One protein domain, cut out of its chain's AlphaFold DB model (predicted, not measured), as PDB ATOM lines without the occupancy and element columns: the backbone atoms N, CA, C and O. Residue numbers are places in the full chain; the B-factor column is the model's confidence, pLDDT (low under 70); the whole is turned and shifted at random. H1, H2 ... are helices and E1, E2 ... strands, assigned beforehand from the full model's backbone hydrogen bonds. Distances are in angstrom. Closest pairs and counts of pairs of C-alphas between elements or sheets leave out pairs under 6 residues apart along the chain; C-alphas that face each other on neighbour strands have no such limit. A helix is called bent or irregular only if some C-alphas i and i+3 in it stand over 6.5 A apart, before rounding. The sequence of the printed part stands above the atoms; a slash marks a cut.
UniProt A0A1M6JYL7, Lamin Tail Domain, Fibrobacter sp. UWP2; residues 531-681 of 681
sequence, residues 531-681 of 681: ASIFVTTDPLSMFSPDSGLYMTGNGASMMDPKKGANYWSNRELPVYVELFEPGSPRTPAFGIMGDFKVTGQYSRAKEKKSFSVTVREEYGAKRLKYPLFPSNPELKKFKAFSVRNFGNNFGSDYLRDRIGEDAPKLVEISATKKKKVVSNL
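This is residues 531 to 681 of the 681 residues of the protein "Lamin Tail Domain" of Fibrobacter sp. UWP2 (UniProt A0A1M6JYL7). One strongly twisted sheet of five strands curls into an open trough, with E3 and E5 sharply bent along their length. E6 folds back between the edge strand E5 and H3, which is set off from the sheet, while the small helices H1 and H2 lie near strand ends, and residues 663 to 674 stick out. The 151 printed residues hold E1 H1 E2 E3 H2 E4 E5 H3 E6 in chain order; the sheet runs E1 E2 E3 E4 E5, antiparallel throughout. The class is mixed, helices and strands, with under half of the residues in named elements. The whole is compact, with a radius of gyration of the C-alphas of 17.0 A, and spans 49 by 37 by 31 A.

E1, residues 532 to 536, is an edge strand antiparallel to E2, residues 573 to 580; N 534 and O 578 are 2.8 A apart. E3, residues 590 to 599, forms a hairpin with E2, with N 575 and O 594 at 2.8 A, and bends by 79 degrees at residue 593. E4, residues 610 to 614, is antiparallel to E3, with N 597 and O 612 at 2.8 A. E5, residues 637 to 644, forms a hairpin with E4, with N 613 and O 641 at 2.8 A, and bends by 63 degrees at residue 640. The edge strands E1 and E5 are apart. H2, residues 602 to 605, only grazes the sheet, with residues 603 to 604. H1, residues 539 to 543, is only just not on the sheet, with 4 pairs of C-alphas within 10 A. E6, residues 676 to 680, pairs with no named strand but is near E5. H3, residues 656 to 666, is not on the sheet; its closest C-alpha to E6 is that of Arg 658, 6.4 A from that of Ser 679. The O i to N i+4 pair of H1 is within hydrogen-bond range, as are 5 of 7 in H3; H2 is too short for one.

E1 begins at C-alpha 532, (-29.346, 29.257, -15.357). E3 measures 22.3 A, E2 21.9 A, E5 19.9 A and H3 14.9 A. E6 ends at C-alpha 680, (-32.884, 20.003, -21.105).

The C-alphas of Asp 546 and Glu 668, the two farthest apart, are 50.8 A apart; those of Ala 531 and Leu 681 are 5.4 A apart. The printed part has no cut. The links H1 to E2, E4 to E5 and E5 to H3 are long. Mean pLDDT of the printed part is 76.5; 38 residues are under 70, among them 657 to 681.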
ATOM      1  N   ALA A 531     -27.867  26.723 -19.153       88.06
ATOM      2  CA  ALA A 531     -28.755  27.835 -18.866       88.06
ATOM      3  C   ALA A 531     -29.110  27.859 -17.370       88.06
ATOM      4  O   ALA A 531     -29.341  26.830 -16.730       88.06
ATOM      5  N   SER A 532     -29.117  29.055 -16.790       90.88
ATOM      6  CA  SER A 532     -29.346  29.257 -15.357       90.88
ATOM      7  C   SER A 532     -30.684  29.941 -15.141       90.88
ATOM      8  O   SER A 532     -30.908  31.026 -15.667       90.88
ATOM      9  N   ILE A 533     -31.566  29.306 -14.366       92.81
ATOM     10  CA  ILE A 533     -32.878  29.853 -14.012       92.81
ATOM     11  C   ILE A 533     -32.887  30.307 -12.551       92.81
ATOM     12  O   ILE A 533     -32.563  29.533 -11.647       92.81
ATOM     13  N   PHE A 534     -33.292  31.550 -12.316       93.81
ATOM     14  CA  PHE A 534     -33.482  32.121 -10.988       93.81
ATOM     15  C   PHE A 534     -34.968  32.305 -10.722       93.81
ATOM     16  O   PHE A 534     -35.708  32.744 -11.596       93.81
ATOM     17  N   VAL A 535     -35.410  31.942  -9.519       93.44
ATOM     18  CA  VAL A 535     -36.801  32.092  -9.080       93.44
ATOM     19  C   VAL A 535     -36.802  32.882  -7.782       93.44
ATOM     20  O   VAL A 535     -36.297  32.412  -6.762       93.44
ATOM     21  N   THR A 536     -37.404  34.062  -7.823       92.94
ATOM     22  CA  THR A 536     -37.475  35.006  -6.711       92.94
ATOM     23  C   THR A 536     -38.908  35.117  -6.211       92.94
ATOM     24  O   THR A 536     -39.840  35.307  -6.988       92.94
ATOM     25  N   THR A 537     -39.096  35.016  -4.896       88.44
ATOM     26  CA  THR A 537     -40.393  35.196  -4.228       88.44
ATOM     27  C   THR A 537     -40.204  35.448  -2.744       88.44
ATOM     28  O   THR A 537     -39.107  35.250  -2.226       88.44
ATOM     29  N   ASP A 538     -41.283  35.801  -2.052       84.38
ATOM     30  CA  ASP A 538     -41.287  35.956  -0.603       84.38
ATOM     31  C   ASP A 538     -40.742  34.684   0.102       84.38
ATOM     32  O   ASP A 538     -41.307  33.587  -0.047       84.38
ATOM     33  N   PRO A 539     -39.644  34.787   0.880       85.06
ATOM     34  CA  PRO A 539     -38.996  33.627   1.481       85.06
ATOM     35  C   PRO A 539     -39.891  32.891   2.472       85.06
ATOM     36  O   PRO A 539     -39.764  31.677   2.606       85.06
ATOM     37  N   LEU A 540     -40.810  33.576   3.158       81.38
ATOM     38  CA  LEU A 540     -41.726  32.927   4.097       81.38
ATOM     39  C   LEU A 540     -42.778  32.101   3.352       81.38
ATOM     40  O   LEU A 540     -43.063  30.966   3.736       81.38
ATOM     41  N   SER A 541     -43.276  32.606   2.230       77.88
ATOM     42  CA  SER A 541     -44.220  31.913   1.353       77.88
ATOM     43  C   SER A 541     -43.644  30.611   0.792       77.88
ATOM     44  O   SER A 541     -44.380  29.631   0.602       77.88
ATOM     45  N   MET A 542     -42.324  30.567   0.587       84.12
ATOM     46  CA  MET A 542     -41.613  29.398   0.076       84.12
ATOM     47  C   MET A 542     -41.035  28.496   1.182       84.12
ATOM     48  O   MET A 542     -41.186  27.277   1.108       84.12
ATOM     49  N   PHE A 543     -40.439  29.060   2.234       85.69
ATOM     50  CA  PHE A 543     -39.573  28.348   3.187       85.69
ATOM     51  C   PHE A 543     -39.930  28.532   4.671       85.69
ATOM     52  O   PHE A 543     -39.215  28.013   5.526       85.69
ATOM     53  N   SER A 544     -41.034  29.209   5.016       81.25
ATOM     54  CA  SER A 544     -41.542  29.197   6.400       81.25
ATOM     55  C   SER A 544     -41.703  27.746   6.883       81.25
ATOM     56  O   SER A 544     -42.364  26.967   6.188       81.25
ATOM     57  N   PRO A 545     -41.155  27.361   8.053       68.06
ATOM     58  CA  PRO A 545     -41.251  25.988   8.552       68.06
ATOM     59  C   PRO A 545     -42.689  25.466   8.595       68.06
ATOM     60  O   PRO A 545     -42.933  24.329   8.196       68.06
ATOM     61  N   ASP A 546     -43.631  26.330   8.985       63.59
ATOM     62  CA  ASP A 546     -45.041  25.981   9.151       63.59
ATOM     63  C   ASP A 546     -45.831  26.044   7.844       63.59
ATOM     64  O   ASP A 546     -46.675  25.187   7.584       63.59
ATOM     65  N   SER A 547     -45.582  27.055   7.004       68.44
ATOM     66  CA  SER A 547     -46.477  27.399   5.884       68.44
ATOM     67  C   SER A 547     -45.806  27.496   4.514       68.44
ATOM     68  O   SER A 547     -46.510  27.625   3.506       68.44
ATOM     69  N   GLY A 548     -44.477  27.411   4.457       75.06
ATOM     70  CA  GLY A 548     -43.677  27.557   3.249       75.06
ATOM     71  C   GLY A 548     -43.931  26.422   2.267       75.06
ATOM     72  O   GLY A 548     -43.938  25.253   2.658       75.06
ATOM     73  N   LEU A 549     -44.147  26.753   0.991       79.94
ATOM     74  CA  LEU A 549     -44.532  25.789  -0.043       79.94
ATOM     75  C   LEU A 549     -43.512  24.655  -0.230       79.94
ATOM     76  O   LEU A 549     -43.909  23.555  -0.588       79.94
ATOM     77  N   TYR A 550     -42.223  24.882   0.018       89.19
ATOM     78  CA  TYR A 550     -41.179  23.855  -0.096       89.19
ATOM     79  C   TYR A 550     -40.996  23.025   1.170       89.19
ATOM     80  O   TYR A 550     -40.347  21.976   1.120       89.19
ATOM     81  N   MET A 551     -41.571  23.465   2.286       83.69
ATOM     82  CA  MET A 551     -41.339  22.863   3.589       83.69
ATOM     83  C   MET A 551     -42.233  21.657   3.826       83.69
ATOM     84  O   MET A 551     -43.289  21.486   3.217       83.69
ATOM     85  N   THR A 552     -41.791  20.799   4.741       75.56
ATOM     86  CA  THR A 552     -42.618  19.698   5.233       75.56
ATOM     87  C   THR A 552     -43.889  20.258   5.876       75.56
ATOM     88  O   THR A 552     -44.972  19.788   5.551       75.56
ATOM     89  N   GLY A 553     -43.799  21.333   6.665       66.00
ATOM     90  CA  GLY A 553     -44.956  21.845   7.396       66.00
ATOM     91  C   GLY A 553     -45.435  20.868   8.467       66.00
ATOM     92  O   GLY A 553     -44.895  19.770   8.617       66.00
ATOM     93  N   ASN A 554     -46.467  21.279   9.193       52.31
ATOM     94  CA  ASN A 554     -46.965  20.520  10.343       52.31
ATOM     95  C   ASN A 554     -47.881  19.359   9.896       52.31
ATOM     96  O   ASN A 554     -47.770  18.243  10.392       52.31
ATOM     97  N   GLY A 555     -48.622  19.548   8.796       57.28
ATOM     98  CA  GLY A 555     -49.561  18.556   8.248       57.28
ATOM     99  C   GLY A 555     -48.957  17.349   7.517       57.28
ATOM    100  O   GLY A 555     -49.682  16.659   6.799       57.28
ATOM    101  N   ALA A 556     -47.652  17.098   7.616       58.78
ATOM    102  CA  ALA A 556     -46.983  16.030   6.876       58.78
ATOM    103  C   ALA A 556     -47.080  14.660   7.560       58.78
ATOM    104  O   ALA A 556     -46.744  14.507   8.732       58.78
ATOM    105  N   SER A 557     -47.433  13.620   6.801       66.06
ATOM    106  CA  SER A 557     -47.346  12.242   7.290       66.06
ATOM    107  C   SER A 557     -45.901  11.848   7.618       66.06
ATOM    108  O   SER A 557     -44.967  12.232   6.915       66.06
ATOM    109  N   MET A 558     -45.720  11.002   8.639       68.44
ATOM    110  CA  MET A 558     -44.396  10.489   9.028       68.44
ATOM    111  C   MET A 558     -43.759   9.593   7.956       68.44
ATOM    112  O   MET A 558     -42.538   9.547   7.838       68.44
ATOM    113  N   MET A 559     -44.578   8.894   7.165       73.56
ATOM    114  CA  MET A 559     -44.108   8.035   6.078       73.56
ATOM    115  C   MET A 559     -43.955   8.810   4.772       73.56
ATOM    116  O   MET A 559     -44.801   9.647   4.438       73.56
ATOM    117  N   ASP A 560     -42.920   8.475   4.001       72.94
ATOM    118  CA  ASP A 560     -42.758   8.953   2.632       72.94
ATOM    119  C   ASP A 560     -43.957   8.522   1.763       72.94
ATOM    120  O   ASP A 560     -44.456   7.403   1.891       72.94
ATOM    121  N   PRO A 561     -44.464   9.398   0.877       81.06
ATOM    122  CA  PRO A 561     -43.870  10.661   0.437       81.06
ATOM    123  C   PRO A 561     -44.355  11.882   1.249       81.06
ATOM    124  O   PRO A 561     -44.536  12.963   0.687       81.06
ATOM    125  N   LYS A 562     -44.615  11.719   2.553       75.50
ATOM    126  CA  LYS A 562     -45.020  12.784   3.486       75.50
ATOM    127  C   LYS A 562     -46.277  13.517   3.014       75.50
ATOM    128  O   LYS A 562     -46.304  14.742   2.879       75.50
ATOM    129  N   LYS A 563     -47.319  12.747   2.681       71.06
ATOM    130  CA  LYS A 563     -48.611  13.287   2.232       71.06
ATOM    131  C   LYS A 563     -49.133  14.288   3.261       71.06
ATOM    132  O   LYS A 563     -48.995  14.073   4.456       71.06
ATOM    133  N   GLY A 564     -49.712  15.384   2.778       64.12
ATOM    134  CA  GLY A 564     -50.168  16.486   3.631       64.12
ATOM    135  C   GLY A 564     -49.117  17.566   3.892       64.12
ATOM    136  O   GLY A 564     -49.500  18.673   4.263       64.12
ATOM    137  N   ALA A 565     -47.837  17.314   3.584       69.94
ATOM    138  CA  ALA A 565     -46.809  18.347   3.656       69.94
ATOM    139  C   ALA A 565     -47.146  19.572   2.788       69.94
ATOM    140  O   ALA A 565     -47.867  19.455   1.790       69.94
ATOM    141  N   ASN A 566     -46.586  20.745   3.100       71.88
ATOM    142  CA  ASN A 566     -46.915  21.975   2.367       71.88
ATOM    143  C   ASN A 566     -46.630  21.854   0.864       71.88
ATOM    144  O   ASN A 566     -47.442  22.297   0.048       71.88
ATOM    145  N   TYR A 567     -45.561  21.150   0.482       80.56
ATOM    146  CA  TYR A 567     -45.236  20.882  -0.922       80.56
ATOM    147  C   TYR A 567     -46.198  19.937  -1.639       80.56
ATOM    148  O   TYR A 567     -46.027  19.757  -2.840       80.56
ATOM    149  N   TRP A 568     -47.209  19.361  -0.973       76.31
ATOM    150  CA  TRP A 568     -48.372  18.688  -1.585       76.31
ATOM    151  C   TRP A 568     -49.533  19.645  -1.901       76.31
ATOM    152  O   TRP A 568     -50.562  19.246  -2.457       76.31
ATOM    153  N   SER A 569     -49.405  20.923  -1.545       70.44
ATOM    154  CA  SER A 569     -50.392  21.949  -1.866       70.44
ATOM    155  C   SER A 569     -50.378  22.301  -3.352       70.44
ATOM    156  O   SER A 569     -49.322  22.473  -3.948       70.44
ATOM    157  N   ASN A 570     -51.550  22.489  -3.952       72.06
ATOM    158  CA  ASN A 570     -51.666  23.071  -5.294       72.06
ATOM    159  C   ASN A 570     -51.683  24.608  -5.247       72.06
ATOM    160  O   ASN A 570     -52.158  25.222  -6.195       72.06
ATOM    161  N   ARG A 571     -51.227  25.201  -4.131       67.12
ATOM    162  CA  ARG A 571     -51.099  26.649  -3.964       67.12
ATOM    163  C   ARG A 571     -50.108  27.165  -4.997       67.12
ATOM    164  O   ARG A 571     -49.021  26.604  -5.133       67.12
ATOM    165  N   GLU A 572     -50.527  28.207  -5.686       75.44
ATOM    166  CA  GLU A 572     -49.702  28.970  -6.607       75.44
ATOM    167  C   GLU A 572     -49.109  30.151  -5.829       75.44
ATOM    168  O   GLU A 572     -49.731  30.645  -4.885       75.44
ATOM    169  N   LEU A 573     -47.863  30.507  -6.132       75.81
ATOM    170  CA  LEU A 573     -47.169  31.639  -5.528       75.81
ATOM    171  C   LEU A 573     -46.726  32.593  -6.635       75.81
ATOM    172  O   LEU A 573     -46.137  32.105  -7.601       75.81
ATOM    173  N   PRO A 574     -46.917  33.913  -6.485       80.75
ATOM    174  CA  PRO A 574     -46.314  34.872  -7.395       80.75
ATOM    175  C   PRO A 574     -44.791  34.775  -7.285       80.75
ATOM    176  O   PRO A 574     -44.220  34.839  -6.189       80.75
ATOM    177  N   VAL A 575     -44.127  34.604  -8.419       88.81
ATOM    178  CA  VAL A 575     -42.670  34.566  -8.515       88.81
ATOM    179  C   VAL A 575     -42.195  35.414  -9.680       88.81
ATOM    180  O   VAL A 575     -42.864  35.500 -10.708       88.81
ATOM    181  N   TYR A 576     -41.006  35.974  -9.532       92.88
ATOM    182  CA  TYR A 576     -40.233  36.512 -10.639       92.88
ATOM    183  C   TYR A 576     -39.234  35.456 -11.100       92.88
ATOM    184  O   TYR A 576     -38.556  34.845 -10.270       92.88
ATOM    185  N   VAL A 577     -39.167  35.211 -12.405       94.06
ATOM    186  CA  VAL A 577     -38.296  34.196 -12.995       94.06
ATOM    187  C   VAL A 577     -37.386  34.826 -14.025       94.06
ATOM    188  O   VAL A 577     -37.866  35.453 -14.966       94.06
ATOM    189  N   GLU A 578     -36.089  34.589 -13.876       94.50
ATOM    190  CA  GLU A 578     -35.067  35.009 -14.830       94.50
ATOM    191  C   GLU A 578     -34.366  33.789 -15.409       94.50
ATOM    192  O   GLU A 578     -34.100  32.828 -14.687       94.50
ATOM    193  N   LEU A 579     -34.037  33.836 -16.697       94.06
ATOM    194  CA  LEU A 579     -33.205  32.828 -17.346       94.06
ATOM    195  C   LEU A 579     -31.985  33.492 -17.975       94.06
ATOM    196  O   LEU A 579     -32.114  34.506 -18.650       94.06
ATOM    197  N   PHE A 580     -30.814  32.896 -17.787       93.31
ATOM    198  CA  PHE A 580     -29.558  33.302 -18.408       93.31
ATOM    199  C   PHE A 580     -29.056  32.194 -19.318       93.31
ATOM    200  O   PHE A 580     -28.834  31.074 -18.853       93.31
ATOM    201  N   GLU A 581     -28.830  32.523 -20.586       92.56
ATOM    202  CA  GLU A 581     -28.177  31.612 -21.522       92.56
ATOM    203  C   GLU A 581     -26.668  31.513 -21.231       92.56
ATOM    204  O   GLU A 581     -26.056  32.488 -20.759       92.56
ATOM    205  N   PRO A 582     -26.034  30.359 -21.513       89.94
ATOM    206  CA  PRO A 582     -24.592  30.195 -21.380       89.94
ATOM    207  C   PRO A 582     -23.817  31.292 -22.120       89.94
ATOM    208  O   PRO A 582     -24.146  31.658 -23.247       89.94
ATOM    209  N   GLY A 583     -22.771  31.826 -21.489       91.25
ATOM    210  CA  GLY A 583     -21.908  32.848 -22.093       91.25
ATOM    211  C   GLY A 583     -22.480  34.271 -22.096       91.25
ATOM    212  O   GLY A 583     -21.783  35.187 -22.523       91.25
ATOM    213  N   SER A 584     -23.694  34.478 -21.574       92.12
ATOM    214  CA  SER A 584     -24.330  35.799 -21.437       92.12
ATOM    215  C   SER A 584     -24.503  36.201 -19.962       92.12
ATOM    216  O   SER A 584     -25.627  36.346 -19.485       92.12
ATOM    217  N   PRO A 585     -23.415  36.393 -19.189       91.25
ATOM    218  CA  PRO A 585     -23.484  36.473 -17.730       91.25
ATOM    219  C   PRO A 585     -24.203  37.710 -17.187       91.25
ATOM    220  O   PRO A 585     -24.534  37.713 -16.012       91.25
ATOM    221  N   ARG A 586     -24.426  38.764 -17.983       91.31
ATOM    222  CA  ARG A 586     -25.032  40.040 -17.539       91.31
ATOM    223  C   ARG A 586     -26.289  40.426 -18.316       91.31
ATOM    224  O   ARG A 586     -26.728  41.572 -18.261       91.31
ATOM    225  N   THR A 587     -26.838  39.487 -19.078       91.19
ATOM    226  CA  THR A 587     -27.997  39.731 -19.930       91.19
ATOM    227  C   THR A 587     -28.952  38.559 -19.762       91.19
ATOM    228  O   THR A 587     -28.714  37.504 -20.354       91.19
ATOM    229  N   PRO A 588     -30.001  38.697 -18.929       91.81
ATOM    230  CA  PRO A 588     -31.023  37.671 -18.859       91.81
ATOM    231  C   PRO A 588     -31.690  37.550 -20.230       91.81
ATOM    232  O   PRO A 588     -32.018  38.547 -20.871       91.81
ATOM    233  N   ALA A 589     -31.901  36.318 -20.670       91.88
ATOM    234  CA  ALA A 589     -32.644  36.000 -21.877       91.88
ATOM    235  C   ALA A 589     -34.118  36.414 -21.745       91.88
ATOM    236  O   ALA A 589     -34.734  36.871 -22.705       91.88
ATOM    237  N   PHE A 590     -34.665  36.294 -20.532       93.25
ATOM    238  CA  PHE A 590     -35.908  36.937 -20.118       93.25
ATOM    239  C   PHE A 590     -35.960  37.106 -18.596       93.25
ATOM    240  O   PHE A 590     -35.300  36.373 -17.856       93.25
ATOM    241  N   GLY A 591     -36.810  38.031 -18.148       92.31
ATOM    242  CA  GLY A 591     -37.277  38.172 -16.771       92.31
ATOM    243  C   GLY A 591     -38.794  38.347 -16.779       92.31
ATOM    244  O   GLY A 591     -39.302  39.190 -17.519       92.31
ATOM    245  N   ILE A 592     -39.538  37.521 -16.044       91.44
ATOM    246  CA  ILE A 592     -41.006  37.540 -16.093       91.44
ATOM    247  C   ILE A 592     -41.644  37.139 -14.766       91.44
ATOM    248  O   ILE A 592     -41.189  36.218 -14.088       91.44
ATOM    249  N   MET A 593     -42.737  37.813 -14.421       87.19
ATOM    250  CA  MET A 593     -43.603  37.426 -13.313       87.19
ATOM    251  C   MET A 593     -44.558  36.297 -13.722       87.19
ATOM    252  O   MET A 593     -45.049  36.235 -14.851       87.19
ATOM    253  N   GLY A 594     -44.854  35.396 -12.791       85.31
ATOM    254  CA  GLY A 594     -45.831  34.338 -13.005       85.31
ATOM    255  C   GLY A 594     -46.134  33.530 -11.755       85.31
ATOM    256  O   GLY A 594     -45.524  33.702 -10.703       85.31
ATOM    257  N   ASP A 595     -47.064  32.597 -11.898       83.19
ATOM    258  CA  ASP A 595     -47.505  31.725 -10.819       83.19
ATOM    259  C   ASP A 595     -46.689  30.443 -10.767       83.19
ATOM    260  O   ASP A 595     -46.794  29.568 -11.635       83.19
ATOM    261  N   PHE A 596     -45.909  30.305  -9.703       90.00
ATOM    262  CA  PHE A 596     -45.159  29.111  -9.372       90.00
ATOM    263  C   PHE A 596     -46.032  28.070  -8.689       90.00
ATOM    264  O   PHE A 596     -46.714  28.345  -7.703       90.00
ATOM    265  N   LYS A 597     -45.901  26.820  -9.121       87.06
ATOM    266  CA  LYS A 597     -46.577  25.675  -8.518       87.06
ATOM    267  C   LYS A 597     -45.646  24.483  -8.433       87.06
ATOM    268  O   LYS A 597     -45.071  24.091  -9.441       87.06
ATOM    269  N   VAL A 598     -45.565  23.830  -7.274       87.06
ATOM    270  CA  VAL A 598     -44.904  22.517  -7.176       87.06
ATOM    271  C   VAL A 598     -45.719  21.480  -7.956       87.06
ATOM    272  O   VAL A 598     -46.915  21.308  -7.713       87.06
ATOM    273  N   THR A 599     -45.066  20.757  -8.864       85.50
ATOM    274  CA  THR A 599     -45.696  19.760  -9.741       85.50
ATOM    275  C   THR A 599     -45.188  18.345  -9.470       85.50
ATOM    276  O   THR A 599     -44.200  18.119  -8.770       85.50
ATOM    277  N   GLY A 600     -45.895  17.358 -10.022       84.00
ATOM    278  CA  GLY A 600     -45.599  15.936  -9.849       84.00
ATOM    279  C   GLY A 600     -46.530  15.246  -8.854       84.00
ATOM    280  O   GLY A 600     -47.566  15.779  -8.467       84.00
ATOM    281  N   GLN A 601     -46.162  14.026  -8.471       83.88
ATOM    282  CA  GLN A 601     -46.883  13.203  -7.495       83.88
ATOM    283  C   GLN A 601     -45.910  12.822  -6.374       83.88
ATOM    284  O   GLN A 601     -45.463  13.690  -5.634       83.88
ATOM    285  N   TYR A 602     -45.484  11.560  -6.291       84.00
ATOM    286  CA  TYR A 602     -44.498  11.102  -5.302       84.00
ATOM    287  C   TYR A 602     -43.183  11.897  -5.342       84.00
ATOM    288  O   TYR A 602     -42.541  12.103  -4.315       84.00
ATOM    289  N   SER A 603     -42.812  12.417  -6.514       86.94
ATOM    290  CA  SER A 603     -41.611  13.229  -6.712       86.94
ATOM    291  C   SER A 603     -41.614  14.571  -5.974       86.94
ATOM    292  O   SER A 603     -40.553  15.174  -5.830       86.94
ATOM    293  N   ARG A 604     -42.769  15.027  -5.469       87.56
ATOM    294  CA  ARG A 604     -42.899  16.255  -4.667       87.56
ATOM    295  C   ARG A 604     -42.186  16.154  -3.318       87.56
ATOM    296  O   ARG A 604     -41.786  17.179  -2.773       87.56
ATOM    297  N   ALA A 605     -42.003  14.937  -2.802       86.69
ATOM    298  CA  ALA A 605     -41.281  14.674  -1.558       86.69
ATOM    299  C   ALA A 605     -39.758  14.763  -1.702       86.69
ATOM    300  O   ALA A 605     -39.052  14.835  -0.700       86.69
ATOM    301  N   LYS A 606     -39.240  14.772  -2.936       87.75
ATOM    302  CA  LYS A 606     -37.808  14.938  -3.180       87.75
ATOM    303  C   LYS A 606     -37.364  16.366  -2.848       87.75
ATOM    304  O   LYS A 606     -38.166  17.306  -2.883       87.75
ATOM    305  N   GLU A 607     -36.081  16.513  -2.522       84.81
ATOM    306  CA  GLU A 607     -35.479  17.801  -2.155       84.81
ATOM    307  C   GLU A 607     -35.491  18.778  -3.341       84.81
ATOM    308  O   GLU A 607     -36.077  19.854  -3.232       84.81
ATOM    309  N   LYS A 608     -34.967  18.378  -4.514       85.62
ATOM    310  CA  LYS A 608     -35.149  19.130  -5.773       85.62
ATOM    311  C   LYS A 608     -36.557  18.861  -6.297       85.62
ATOM    312  O   LYS A 608     -36.829  17.769  -6.793       85.62
ATOM    313  N   LYS A 609     -37.467  19.825  -6.156       87.81
ATOM    314  CA  LYS A 609     -38.877  19.699  -6.563       87.81
ATOM    315  C   LYS A 609     -39.056  20.038  -8.041       87.81
ATOM    316  O   LYS A 609     -38.375  20.914  -8.560       87.81
ATOM    317  N   SER A 610     -39.985  19.347  -8.707       90.88
ATOM    318  CA  SER A 610     -40.498  19.825  -9.997       90.88
ATOM    319  C   SER A 610     -41.438  21.000  -9.758       90.88
ATOM    320  O   SER A 610     -42.172  21.006  -8.765       90.88
ATOM    321  N   PHE A 611     -41.465  21.953 -10.678       92.31
ATOM    322  CA  PHE A 611     -42.403  23.064 -10.621       92.31
ATOM    323  C   PHE A 611     -42.877  23.505 -11.998       92.31
ATOM    324  O   PHE A 611     -42.317  23.114 -13.018       92.31
ATOM    325  N   SER A 612     -43.941  24.297 -12.032       91.38
ATOM    326  CA  SER A 612     -44.410  25.012 -13.215       91.38
ATOM    327  C   SER A 612     -44.583  26.486 -12.916       91.38
ATOM    328  O   SER A 612     -44.926  26.833 -11.789       91.38
ATOM    329  N   VAL A 613     -44.388  27.310 -13.935       90.50
ATOM    330  CA  VAL A 613     -44.612  28.752 -13.922       90.50
ATOM    331  C   VAL A 613     -45.681  29.054 -14.962       90.50
ATOM    332  O   VAL A 613     -45.527  28.678 -16.126       90.50
ATOM    333  N   THR A 614     -46.771  29.693 -14.544       85.75
ATOM    334  CA  THR A 614     -47.859  30.129 -15.432       85.75
ATOM    335  C   THR A 614     -47.834  31.642 -15.555       85.75
ATOM    336  O   THR A 614     -47.937  32.346 -14.559       85.75
ATOM    337  N   VAL A 615     -47.713  32.146 -16.777       85.50
ATOM    338  CA  VAL A 615     -47.677  33.582 -17.061       85.50
ATOM    339  C   VAL A 615     -49.108  34.106 -17.140       85.50
ATOM    340  O   VAL A 615     -49.952  33.524 -17.833       85.50
ATOM    341  N   ARG A 616     -49.415  35.190 -16.430       74.50
ATOM    342  CA  ARG A 616     -50.765  35.755 -16.326       74.50
ATOM    343  C   ARG A 616     -50.733  37.256 -16.573       74.50
ATOM    344  O   ARG A 616     -49.804  37.936 -16.160       74.50
ATOM    345  N   GLU A 617     -51.776  37.732 -17.248       72.25
ATOM    346  CA  GLU A 617     -51.948  39.141 -17.615       72.25
ATOM    347  C   GLU A 617     -51.964  40.062 -16.398       72.25
ATOM    348  O   GLU A 617     -51.461  41.172 -16.480       72.25
ATOM    349  N   GLU A 618     -52.426  39.558 -15.252       67.06
ATOM    350  CA  GLU A 618     -52.376  40.262 -13.970       67.06
ATOM    351  C   GLU A 618     -50.977  40.707 -13.535       67.06
ATOM    352  O   GLU A 618     -50.871  41.563 -12.666       67.06
ATOM    353  N   TYR A 619     -49.925  40.129 -14.121       74.00
ATOM    354  CA  TYR A 619     -48.533  40.506 -13.895       74.00
ATOM    355  C   TYR A 619     -47.920  41.300 -15.067       74.00
ATOM    356  O   TYR A 619     -46.700  41.360 -15.205       74.00
ATOM    357  N   GLY A 620     -48.752  41.824 -15.969       71.75
ATOM    358  CA  GLY A 620     -48.370  42.620 -17.139       71.75
ATOM    359  C   GLY A 620     -48.202  41.823 -18.439       71.75
ATOM    360  O   GLY A 620     -48.478  42.336 -19.521       71.75
ATOM    361  N   ALA A 621     -47.808  40.545 -18.386       77.25
ATOM    362  CA  ALA A 621     -47.588  39.730 -19.586       77.25
ATOM    363  C   ALA A 621     -48.619  38.601 -19.736       77.25
ATOM    364  O   ALA A 621     -48.797  37.764 -18.859       77.25
ATOM    365  N   LYS A 622     -49.254  38.481 -20.910       79.94
ATOM    366  CA  LYS A 622     -50.166  37.356 -21.227       79.94
ATOM    367  C   LYS A 622     -49.444  36.030 -21.477       79.94
ATOM    368  O   LYS A 622     -50.024  34.959 -21.251       79.94
ATOM    369  N   ARG A 623     -48.228  36.115 -22.023       85.56
ATOM    370  CA  ARG A 623     -47.391  35.015 -22.523       85.56
ATOM    371  C   ARG A 623     -45.921  35.374 -22.343       85.56
ATOM    372  O   ARG A 623     -45.551  36.529 -22.531       85.56
ATOM    373  N   LEU A 624     -45.091  34.370 -22.087       90.94
ATOM    374  CA  LEU A 624     -43.653  34.476 -22.295       90.94
ATOM    375  C   LEU A 624     -43.377  34.494 -23.802       90.94
ATOM    376  O   LEU A 624     -43.834  33.597 -24.514       90.94
ATOM    377  N   LYS A 625     -42.640  35.503 -24.270       92.62
ATOM    378  CA  LYS A 625     -42.158  35.626 -25.652       92.62
ATOM    379  C   LYS A 625     -40.666  35.279 -25.691       92.62
ATOM    380  O   LYS A 625     -39.827  36.166 -25.603       92.62
ATOM    381  N   TYR A 626     -40.341  33.991 -25.740       90.75
ATOM    382  CA  TYR A 626     -38.966  33.489 -25.752       90.75
ATOM    383  C   TYR A 626     -38.902  32.065 -26.327       90.75
ATOM    384  O   TYR A 626     -39.723  31.242 -25.914       90.75
ATOM    385  N   PRO A 627     -37.948  31.726 -27.218       88.81
ATOM    386  CA  PRO A 627     -37.783  30.369 -27.736       88.81
ATOM    387  C   PRO A 627     -37.131  29.436 -26.701       88.81
ATOM    388  O   PRO A 627     -35.947  29.126 -26.779       88.81
ATOM    389  N   LEU A 628     -37.922  28.944 -25.738       84.00
ATOM    390  CA  LEU A 628     -37.461  28.044 -24.663       84.00
ATOM    391  C   LEU A 628     -36.804  26.744 -25.159       84.00
ATOM    392  O   LEU A 628     -36.098  26.087 -24.397       84.00
ATOM    393  N   PHE A 629     -37.077  26.343 -26.402       81.38
ATOM    394  CA  PHE A 629     -36.630  25.080 -26.976       81.38
ATOM    395  C   PHE A 629     -35.745  25.331 -28.196       81.38
ATOM    396  O   PHE A 629     -36.273  25.457 -29.299       81.38
ATOM    397  N   PRO A 630     -34.408  25.318 -28.055       78.44
ATOM    398  CA  PRO A 630     -33.498  25.520 -29.186       78.44
ATOM    399  C   PRO A 630     -33.705  24.523 -30.337       78.44
ATOM    400  O   PRO A 630     -33.464  24.848 -31.494       78.44
ATOM    401  N   SER A 631     -34.186  23.310 -30.037       75.56
ATOM    402  CA  SER A 631     -34.522  22.282 -31.032       75.56
ATOM    403  C   SER A 631     -35.841  22.528 -31.775       75.56
ATOM    404  O   SER A 631     -36.122  21.830 -32.746       75.56
ATOM    405  N   ASN A 632     -36.658  23.475 -31.308       79.12
ATOM    406  CA  ASN A 632     -37.917  23.906 -31.923       79.12
ATOM    407  C   ASN A 632     -37.999  25.450 -31.861       79.12
ATOM    408  O   ASN A 632     -38.844  25.999 -31.142       79.12
ATOM    409  N   PRO A 633     -37.089  26.163 -32.555       81.56
ATOM    410  CA  PRO A 633     -36.952  27.618 -32.451       81.56
ATOM    411  C   PRO A 633     -38.163  28.385 -33.007       81.56
ATOM    412  O   PRO A 633     -38.301  29.586 -32.776       81.56
ATOM    413  N   GLU A 634     -39.056  27.707 -33.731       84.19
ATOM    414  CA  GLU A 634     -40.316  28.266 -34.213       84.19
ATOM    415  C   GLU A 634     -41.338  28.507 -33.090       84.19
ATOM    416  O   GLU A 634     -42.285  29.266 -33.277       84.19
ATOM    417  N   LEU A 635     -41.157  27.870 -31.928       82.00
ATOM    418  CA  LEU A 635     -42.031  28.015 -30.768       82.00
ATOM    419  C   LEU A 635     -41.547  29.176 -29.899       82.00
ATOM    420  O   LEU A 635     -40.634  29.009 -29.093       82.00
ATOM    421  N   LYS A 636     -42.158  30.353 -30.046       87.19
ATOM    422  CA  LYS A 636     -41.690  31.591 -29.401       87.19
ATOM    423  C   LYS A 636     -42.629  32.084 -28.302       87.19
ATOM    424  O   LYS A 636     -42.218  32.910 -27.494       87.19
ATOM    425  N   LYS A 637     -43.881  31.621 -28.257       89.25
ATOM    426  CA  LYS A 637     -44.905  32.101 -27.312       89.25
ATOM    427  C   LYS A 637     -45.389  30.969 -26.395       89.25
ATOM    428  O   LYS A 637     -45.820  29.919 -26.877       89.25
ATOM    429  N   PHE A 638     -45.362  31.193 -25.075       86.31
ATOM    430  CA  PHE A 638     -45.743  30.199 -24.058       86.31
ATOM    431  C   PHE A 638     -46.638  30.788 -22.959       86.31
ATOM    432  O   PHE A 638     -46.330  31.832 -22.383       86.31
ATOM    433  N   LYS A 639     -47.736  30.100 -22.610       85.00
ATOM    434  CA  LYS A 639     -48.578  30.450 -21.443       85.00
ATOM    435  C   LYS A 639     -48.023  29.921 -20.122       85.00
ATOM    436  O   LYS A 639     -48.243  30.523 -19.075       85.00
ATOM    437  N   ALA A 640     -47.332  28.790 -20.166       86.06
ATOM    438  CA  ALA A 640     -46.722  28.171 -19.004       86.06
ATOM    439  C   ALA A 640     -45.560  27.270 -19.420       86.06
ATOM    440  O   ALA A 640     -45.569  26.701 -20.515       86.06
ATOM    441  N   PHE A 641     -44.612  27.082 -18.510       89.19
ATOM    442  CA  PHE A 641     -43.528  26.113 -18.635       89.19
ATOM    443  C   PHE A 641     -43.298  25.399 -17.299       89.19
ATOM    444  O   PHE A 641     -43.734  25.857 -16.245       89.19
ATOM    445  N   SER A 642     -42.652  24.238 -17.321       88.69
ATOM    446  CA  SER A 642     -42.418  23.397 -16.152       88.69
ATOM    447  C   SER A 642     -41.002  22.875 -16.123       88.69
ATOM    448  O   SER A 642     -40.554  22.283 -17.087       88.69
ATOM    449  N   VAL A 643     -40.332  23.039 -14.991       88.88
ATOM    450  CA  VAL A 643     -38.988  22.533 -14.732       88.88
ATOM    451  C   VAL A 643     -39.114  21.249 -13.916       88.88
ATOM    452  O   VAL A 643     -39.677  21.247 -12.818       88.88
ATOM    453  N   ARG A 644     -38.634  20.127 -14.453       84.12
ATOM    454  CA  ARG A 644     -38.827  18.794 -13.875       84.12
ATOM    455  C   ARG A 644     -37.557  18.252 -13.233       84.12
ATOM    456  O   ARG A 644     -36.462  18.333 -13.777       84.12
ATOM    457  N   ASN A 645     -37.753  17.593 -12.095       84.19
ATOM    458  CA  ASN A 645     -36.738  16.846 -11.352       84.19
ATOM    459  C   ASN A 645     -36.605  15.375 -11.793       84.19
ATOM    460  O   ASN A 645     -35.971  14.593 -11.091       84.19
ATOM    461  N   PHE A 646     -37.247  14.996 -12.906       81.69
ATOM    462  CA  PHE A 646     -37.261  13.638 -13.475       81.69
ATOM    463  C   PHE A 646     -37.953  12.555 -12.636       81.69
ATOM    464  O   PHE A 646     -37.831  11.362 -12.906       81.69
ATOM    465  N   GLY A 647     -38.776  12.950 -11.665       81.50
ATOM    466  CA  GLY A 647     -39.748  12.040 -11.072       81.50
ATOM    467  C   GLY A 647     -39.110  10.866 -10.325       81.50
ATOM    468  O   GLY A 647     -38.393  11.061  -9.345       81.50
ATOM    469  N   ASN A 648     -39.402   9.645 -10.781       76.56
ATOM    470  CA  ASN A 648     -38.849   8.410 -10.213       76.56
ATOM    471  C   ASN A 648     -37.351   8.233 -10.518       76.56
ATOM    472  O   ASN A 648     -36.671   7.549  -9.765       76.56
ATOM    473  N   ASN A 649     -36.837   8.900 -11.557       78.50
ATOM    474  CA  ASN A 649     -35.416   8.916 -11.920       78.50
ATOM    475  C   ASN A 649     -34.632  10.040 -11.225       78.50
ATOM    476  O   ASN A 649     -33.501  10.348 -11.605       78.50
ATOM    477  N   PHE A 650     -35.220  10.676 -10.212       76.44
ATOM    478  CA  PHE A 650     -34.525  11.652  -9.382       76.44
ATOM    479  C   PHE A 650     -33.201  11.078  -8.850       76.44
ATOM    480  O   PHE A 650     -33.185  10.001  -8.254       76.44
ATOM    481  N   GLY A 651     -32.099  11.810  -9.033       76.50
ATOM    482  CA  GLY A 651     -30.762  11.382  -8.604       76.50
ATOM    483  C   GLY A 651     -30.086  10.351  -9.516       76.50
ATOM    484  O   GLY A 651     -29.032   9.850  -9.144       76.50
ATOM    485  N   SER A 652     -30.682  10.024 -10.669       80.06
ATOM    486  CA  SER A 652     -30.130   9.090 -11.663       80.06
ATOM    487  C   SER A 652     -29.636   9.827 -12.923       80.06
ATOM    488  O   SER A 652     -28.993  10.866 -12.824       80.06
ATOM    489  N   ASP A 653     -29.912   9.291 -14.114       70.25
ATOM    490  CA  ASP A 653     -29.301   9.657 -15.395       70.25
ATOM    491  C   ASP A 653     -29.829  10.949 -16.047       70.25
ATOM    492  O   ASP A 653     -29.253  11.371 -17.040       70.25
ATOM    493  N   TYR A 654     -30.885  11.592 -15.521       72.81
ATOM    494  CA  TYR A 654     -31.447  12.891 -15.976       72.81
ATOM    495  C   TYR A 654     -31.641  13.063 -17.509       72.81
ATOM    496  O   TYR A 654     -31.782  14.177 -18.011       72.81
ATOM    497  N   LEU A 655     -31.665  11.964 -18.270       72.12
ATOM    498  CA  LEU A 655     -31.675  11.966 -19.740       72.12
ATOM    499  C   LEU A 655     -32.805  11.110 -20.334       72.12
ATOM    500  O   LEU A 655     -33.164  11.301 -21.493       72.12
ATOM    501  N   ARG A 656     -33.413  10.196 -19.561       71.69
ATOM    502  CA  ARG A 656     -34.413   9.247 -20.095       71.69
ATOM    503  C   ARG A 656     -35.660   9.906 -20.669       71.69
ATOM    504  O   ARG A 656     -36.099   9.492 -21.734       71.69
ATOM    505  N   ASP A 657     -36.204  10.924 -20.000       66.88
ATOM    506  CA  ASP A 657     -37.387  11.643 -20.502       66.88
ATOM    507  C   ASP A 657     -37.098  12.284 -21.873       66.88
ATOM    508  O   ASP A 657     -37.969  12.284 -22.737       66.88
ATOM    509  N   ARG A 658     -35.863  12.758 -22.099       67.19
ATOM    510  CA  ARG A 658     -35.435  13.330 -23.383       67.19
ATOM    511  C   ARG A 658     -35.272  12.257 -24.458       67.19
ATOM    512  O   ARG A 658     -35.818  12.399 -25.546       67.19
ATOM    513  N   ILE A 659     -34.573  11.165 -24.139       69.94
ATOM    514  CA  ILE A 659     -34.378  10.039 -25.070       69.94
ATOM    515  C   ILE A 659     -35.733   9.449 -25.488       69.94
ATOM    516  O   ILE A 659     -35.935   9.148 -26.660       69.94
ATOM    517  N   GLY A 660     -36.677   9.322 -24.551       66.31
ATOM    518  CA  GLY A 660     -38.019   8.815 -24.832       66.31
ATOM    519  C   GLY A 660     -38.843   9.704 -25.769       66.31
ATOM    520  O   GLY A 660     -39.688   9.185 -26.490       66.31
ATOM    521  N   GLU A 661     -38.602  11.016 -25.793       63.69
ATOM    522  CA  GLU A 661     -39.267  11.949 -26.715       63.69
ATOM    523  C   GLU A 661     -38.590  12.001 -28.094       63.69
ATOM    524  O   GLU A 661     -39.261  12.189 -29.108       63.69
ATOM    525  N   ASP A 662     -37.271  11.808 -28.154       63.12
ATOM    526  CA  ASP A 662     -36.546  11.738 -29.427       63.12
ATOM    527  C   ASP A 662     -36.689  10.367 -30.111       63.12
ATOM    528  O   ASP A 662     -36.598  10.282 -31.334       63.12
ATOM    529  N   ALA A 663     -36.977   9.293 -29.369       57.06
ATOM    530  CA  ALA A 663     -37.133   7.948 -29.929       57.06
ATOM    531  C   ALA A 663     -38.244   7.831 -31.006       57.06
ATOM    532  O   ALA A 663     -37.974   7.242 -32.052       57.06
ATOM    533  N   PRO A 664     -39.443   8.437 -30.858       54.84
ATOM    534  CA  PRO A 664     -40.450   8.509 -31.926       54.84
ATOM    535  C   PRO A 664     -40.044   9.348 -33.148       54.84
ATOM    536  O   PRO A 664     -40.688   9.262 -34.186       54.84
ATOM    537  N   LYS A 665     -39.005  10.189 -33.051       53.44
ATOM    538  CA  LYS A 665     -38.432  10.877 -34.224       53.44
ATOM    539  C   LYS A 665     -37.437   9.988 -34.975       53.44
ATOM    540  O   LYS A 665     -37.181  10.225 -36.148       53.44
ATOM    541  N   LEU A 666     -36.890   8.976 -34.300       44.12
ATOM    542  CA  LEU A 666     -35.982   7.970 -34.862       44.12
ATOM    543  C   LEU A 666     -36.729   6.759 -35.447       44.12
ATOM    544  O   LEU A 666     -36.151   5.992 -36.211       44.12
ATOM    545  N   VAL A 667     -38.005   6.590 -35.097       41.81
ATOM    546  CA  VAL A 667     -38.901   5.538 -35.590       41.81
ATOM    547  C   VAL A 667     -40.190   6.233 -36.017       41.81
ATOM    548  O   VAL A 667     -40.898   6.688 -35.133       41.81
ATOM    549  N   GLU A 668     -40.466   6.365 -37.321       41.62
ATOM    550  CA  GLU A 668     -41.581   7.133 -37.926       41.62
ATOM    551  C   GLU A 668     -42.968   6.884 -37.282       41.62
ATOM    552  O   GLU A 668     -43.821   6.181 -37.822       41.62
ATOM    553  N   ILE A 669     -43.234   7.478 -36.118       40.97
ATOM    554  CA  ILE A 669     -44.517   7.389 -35.421       40.97
ATOM    555  C   ILE A 669     -45.044   8.812 -35.267       40.97
ATOM    556  O   ILE A 669     -44.597   9.592 -34.426       40.97
ATOM    557  N   SER A 670     -46.019   9.164 -36.105       35.69
ATOM    558  CA  SER A 670     -46.687  10.463 -36.069       35.69
ATOM    559  C   SER A 670     -47.618  10.569 -34.856       35.69
ATOM    560  O   SER A 670     -48.588   9.817 -34.754       35.69
ATOM    561  N   ALA A 671     -47.390  11.546 -33.975       34.19
ATOM    562  CA  ALA A 671     -48.355  11.952 -32.953       34.19
ATOM    563  C   ALA A 671     -48.828  13.395 -33.204       34.19
ATOM    564  O   ALA A 671     -48.042  14.343 -33.184       34.19
ATOM    565  N   THR A 672     -50.129  13.568 -33.453       29.70
ATOM    566  CA  THR A 672     -50.768  14.852 -33.792       29.70
ATOM    567  C   THR A 672     -51.336  15.615 -32.582       29.70
ATOM    568  O   THR A 672     -52.038  15.049 -31.751       29.70
ATOM    569  N   LYS A 673     -51.116  16.945 -32.606       33.34
ATOM    570  CA  LYS A 673     -51.892  18.079 -32.031       33.34
ATOM    571  C   LYS A 673     -52.034  18.245 -30.502       33.34
ATOM    572  O   LYS A 673     -53.117  18.195 -29.933       33.34
ATOM    573  N   LYS A 674     -50.917  18.626 -29.882       30.83
ATOM    574  CA  LYS A 674     -50.612  19.878 -29.138       30.83
ATOM    575  C   LYS A 674     -49.123  19.718 -28.817       30.83
ATOM    576  O   LYS A 674     -48.784  18.748 -28.148       30.83
ATOM    577  N   LYS A 675     -48.228  20.556 -29.363       43.00
ATOM    578  CA  LYS A 675     -46.769  20.379 -29.199       43.00
ATOM    579  C   LYS A 675     -46.384  20.648 -27.737       43.00
ATOM    580  O   LYS A 675     -46.047  21.765 -27.358       43.00
ATOM    581  N   LYS A 676     -46.500  19.619 -26.902       39.94
ATOM    582  CA  LYS A 676     -45.854  19.549 -25.596       39.94
ATOM    583  C   LYS A 676     -44.416  19.139 -25.875       39.94
ATOM    584  O   LYS A 676     -44.197  18.000 -26.267       39.94
ATOM    585  N   VAL A 677     -43.493  20.080 -25.740       48.00
ATOM    586  CA  VAL A 677     -42.070  19.867 -26.033       48.00
ATOM    587  C   VAL A 677     -41.316  19.723 -24.718       48.00
ATOM    588  O   VAL A 677     -41.609  20.447 -23.761       48.00
ATOM    589  N   VAL A 678     -40.391  18.763 -24.656       47.47
ATOM    590  CA  VAL A 678     -39.489  18.538 -23.522       47.47
ATOM    591  C   VAL A 678     -38.039  18.792 -23.963       47.47
ATOM    592  O   VAL A 678     -37.556  18.260 -24.956       47.47
ATOM    593  N   SER A 679     -37.281  19.605 -23.230       43.47
ATOM    594  CA  SER A 679     -35.833  19.738 -23.466       43.47
ATOM    595  C   SER A 679     -35.071  19.899 -22.163       43.47
ATOM    596  O   SER A 679     -35.629  20.348 -21.169       43.47
ATOM    597  N   ASN A 680     -33.785  19.558 -22.165       43.88
ATOM    598  CA  ASN A 680     -32.884  20.003 -21.105       43.88
ATOM    599  C   ASN A 680     -32.460  21.447 -21.386       43.88
ATOM    600  O   ASN A 680     -32.183  21.776 -22.541       43.88
ATOM    601  N   LEU A 681     -32.455  22.269 -20.337       39.66
ATOM    602  CA  LEU A 681     -31.768  23.562 -20.295       39.66
ATOM    603  C   LEU A 681     -30.334  23.393 -19.777       39.66
ATOM    604  O   LEU A 681     -30.134  22.505 -18.907       39.66
TER     605      LEU A 681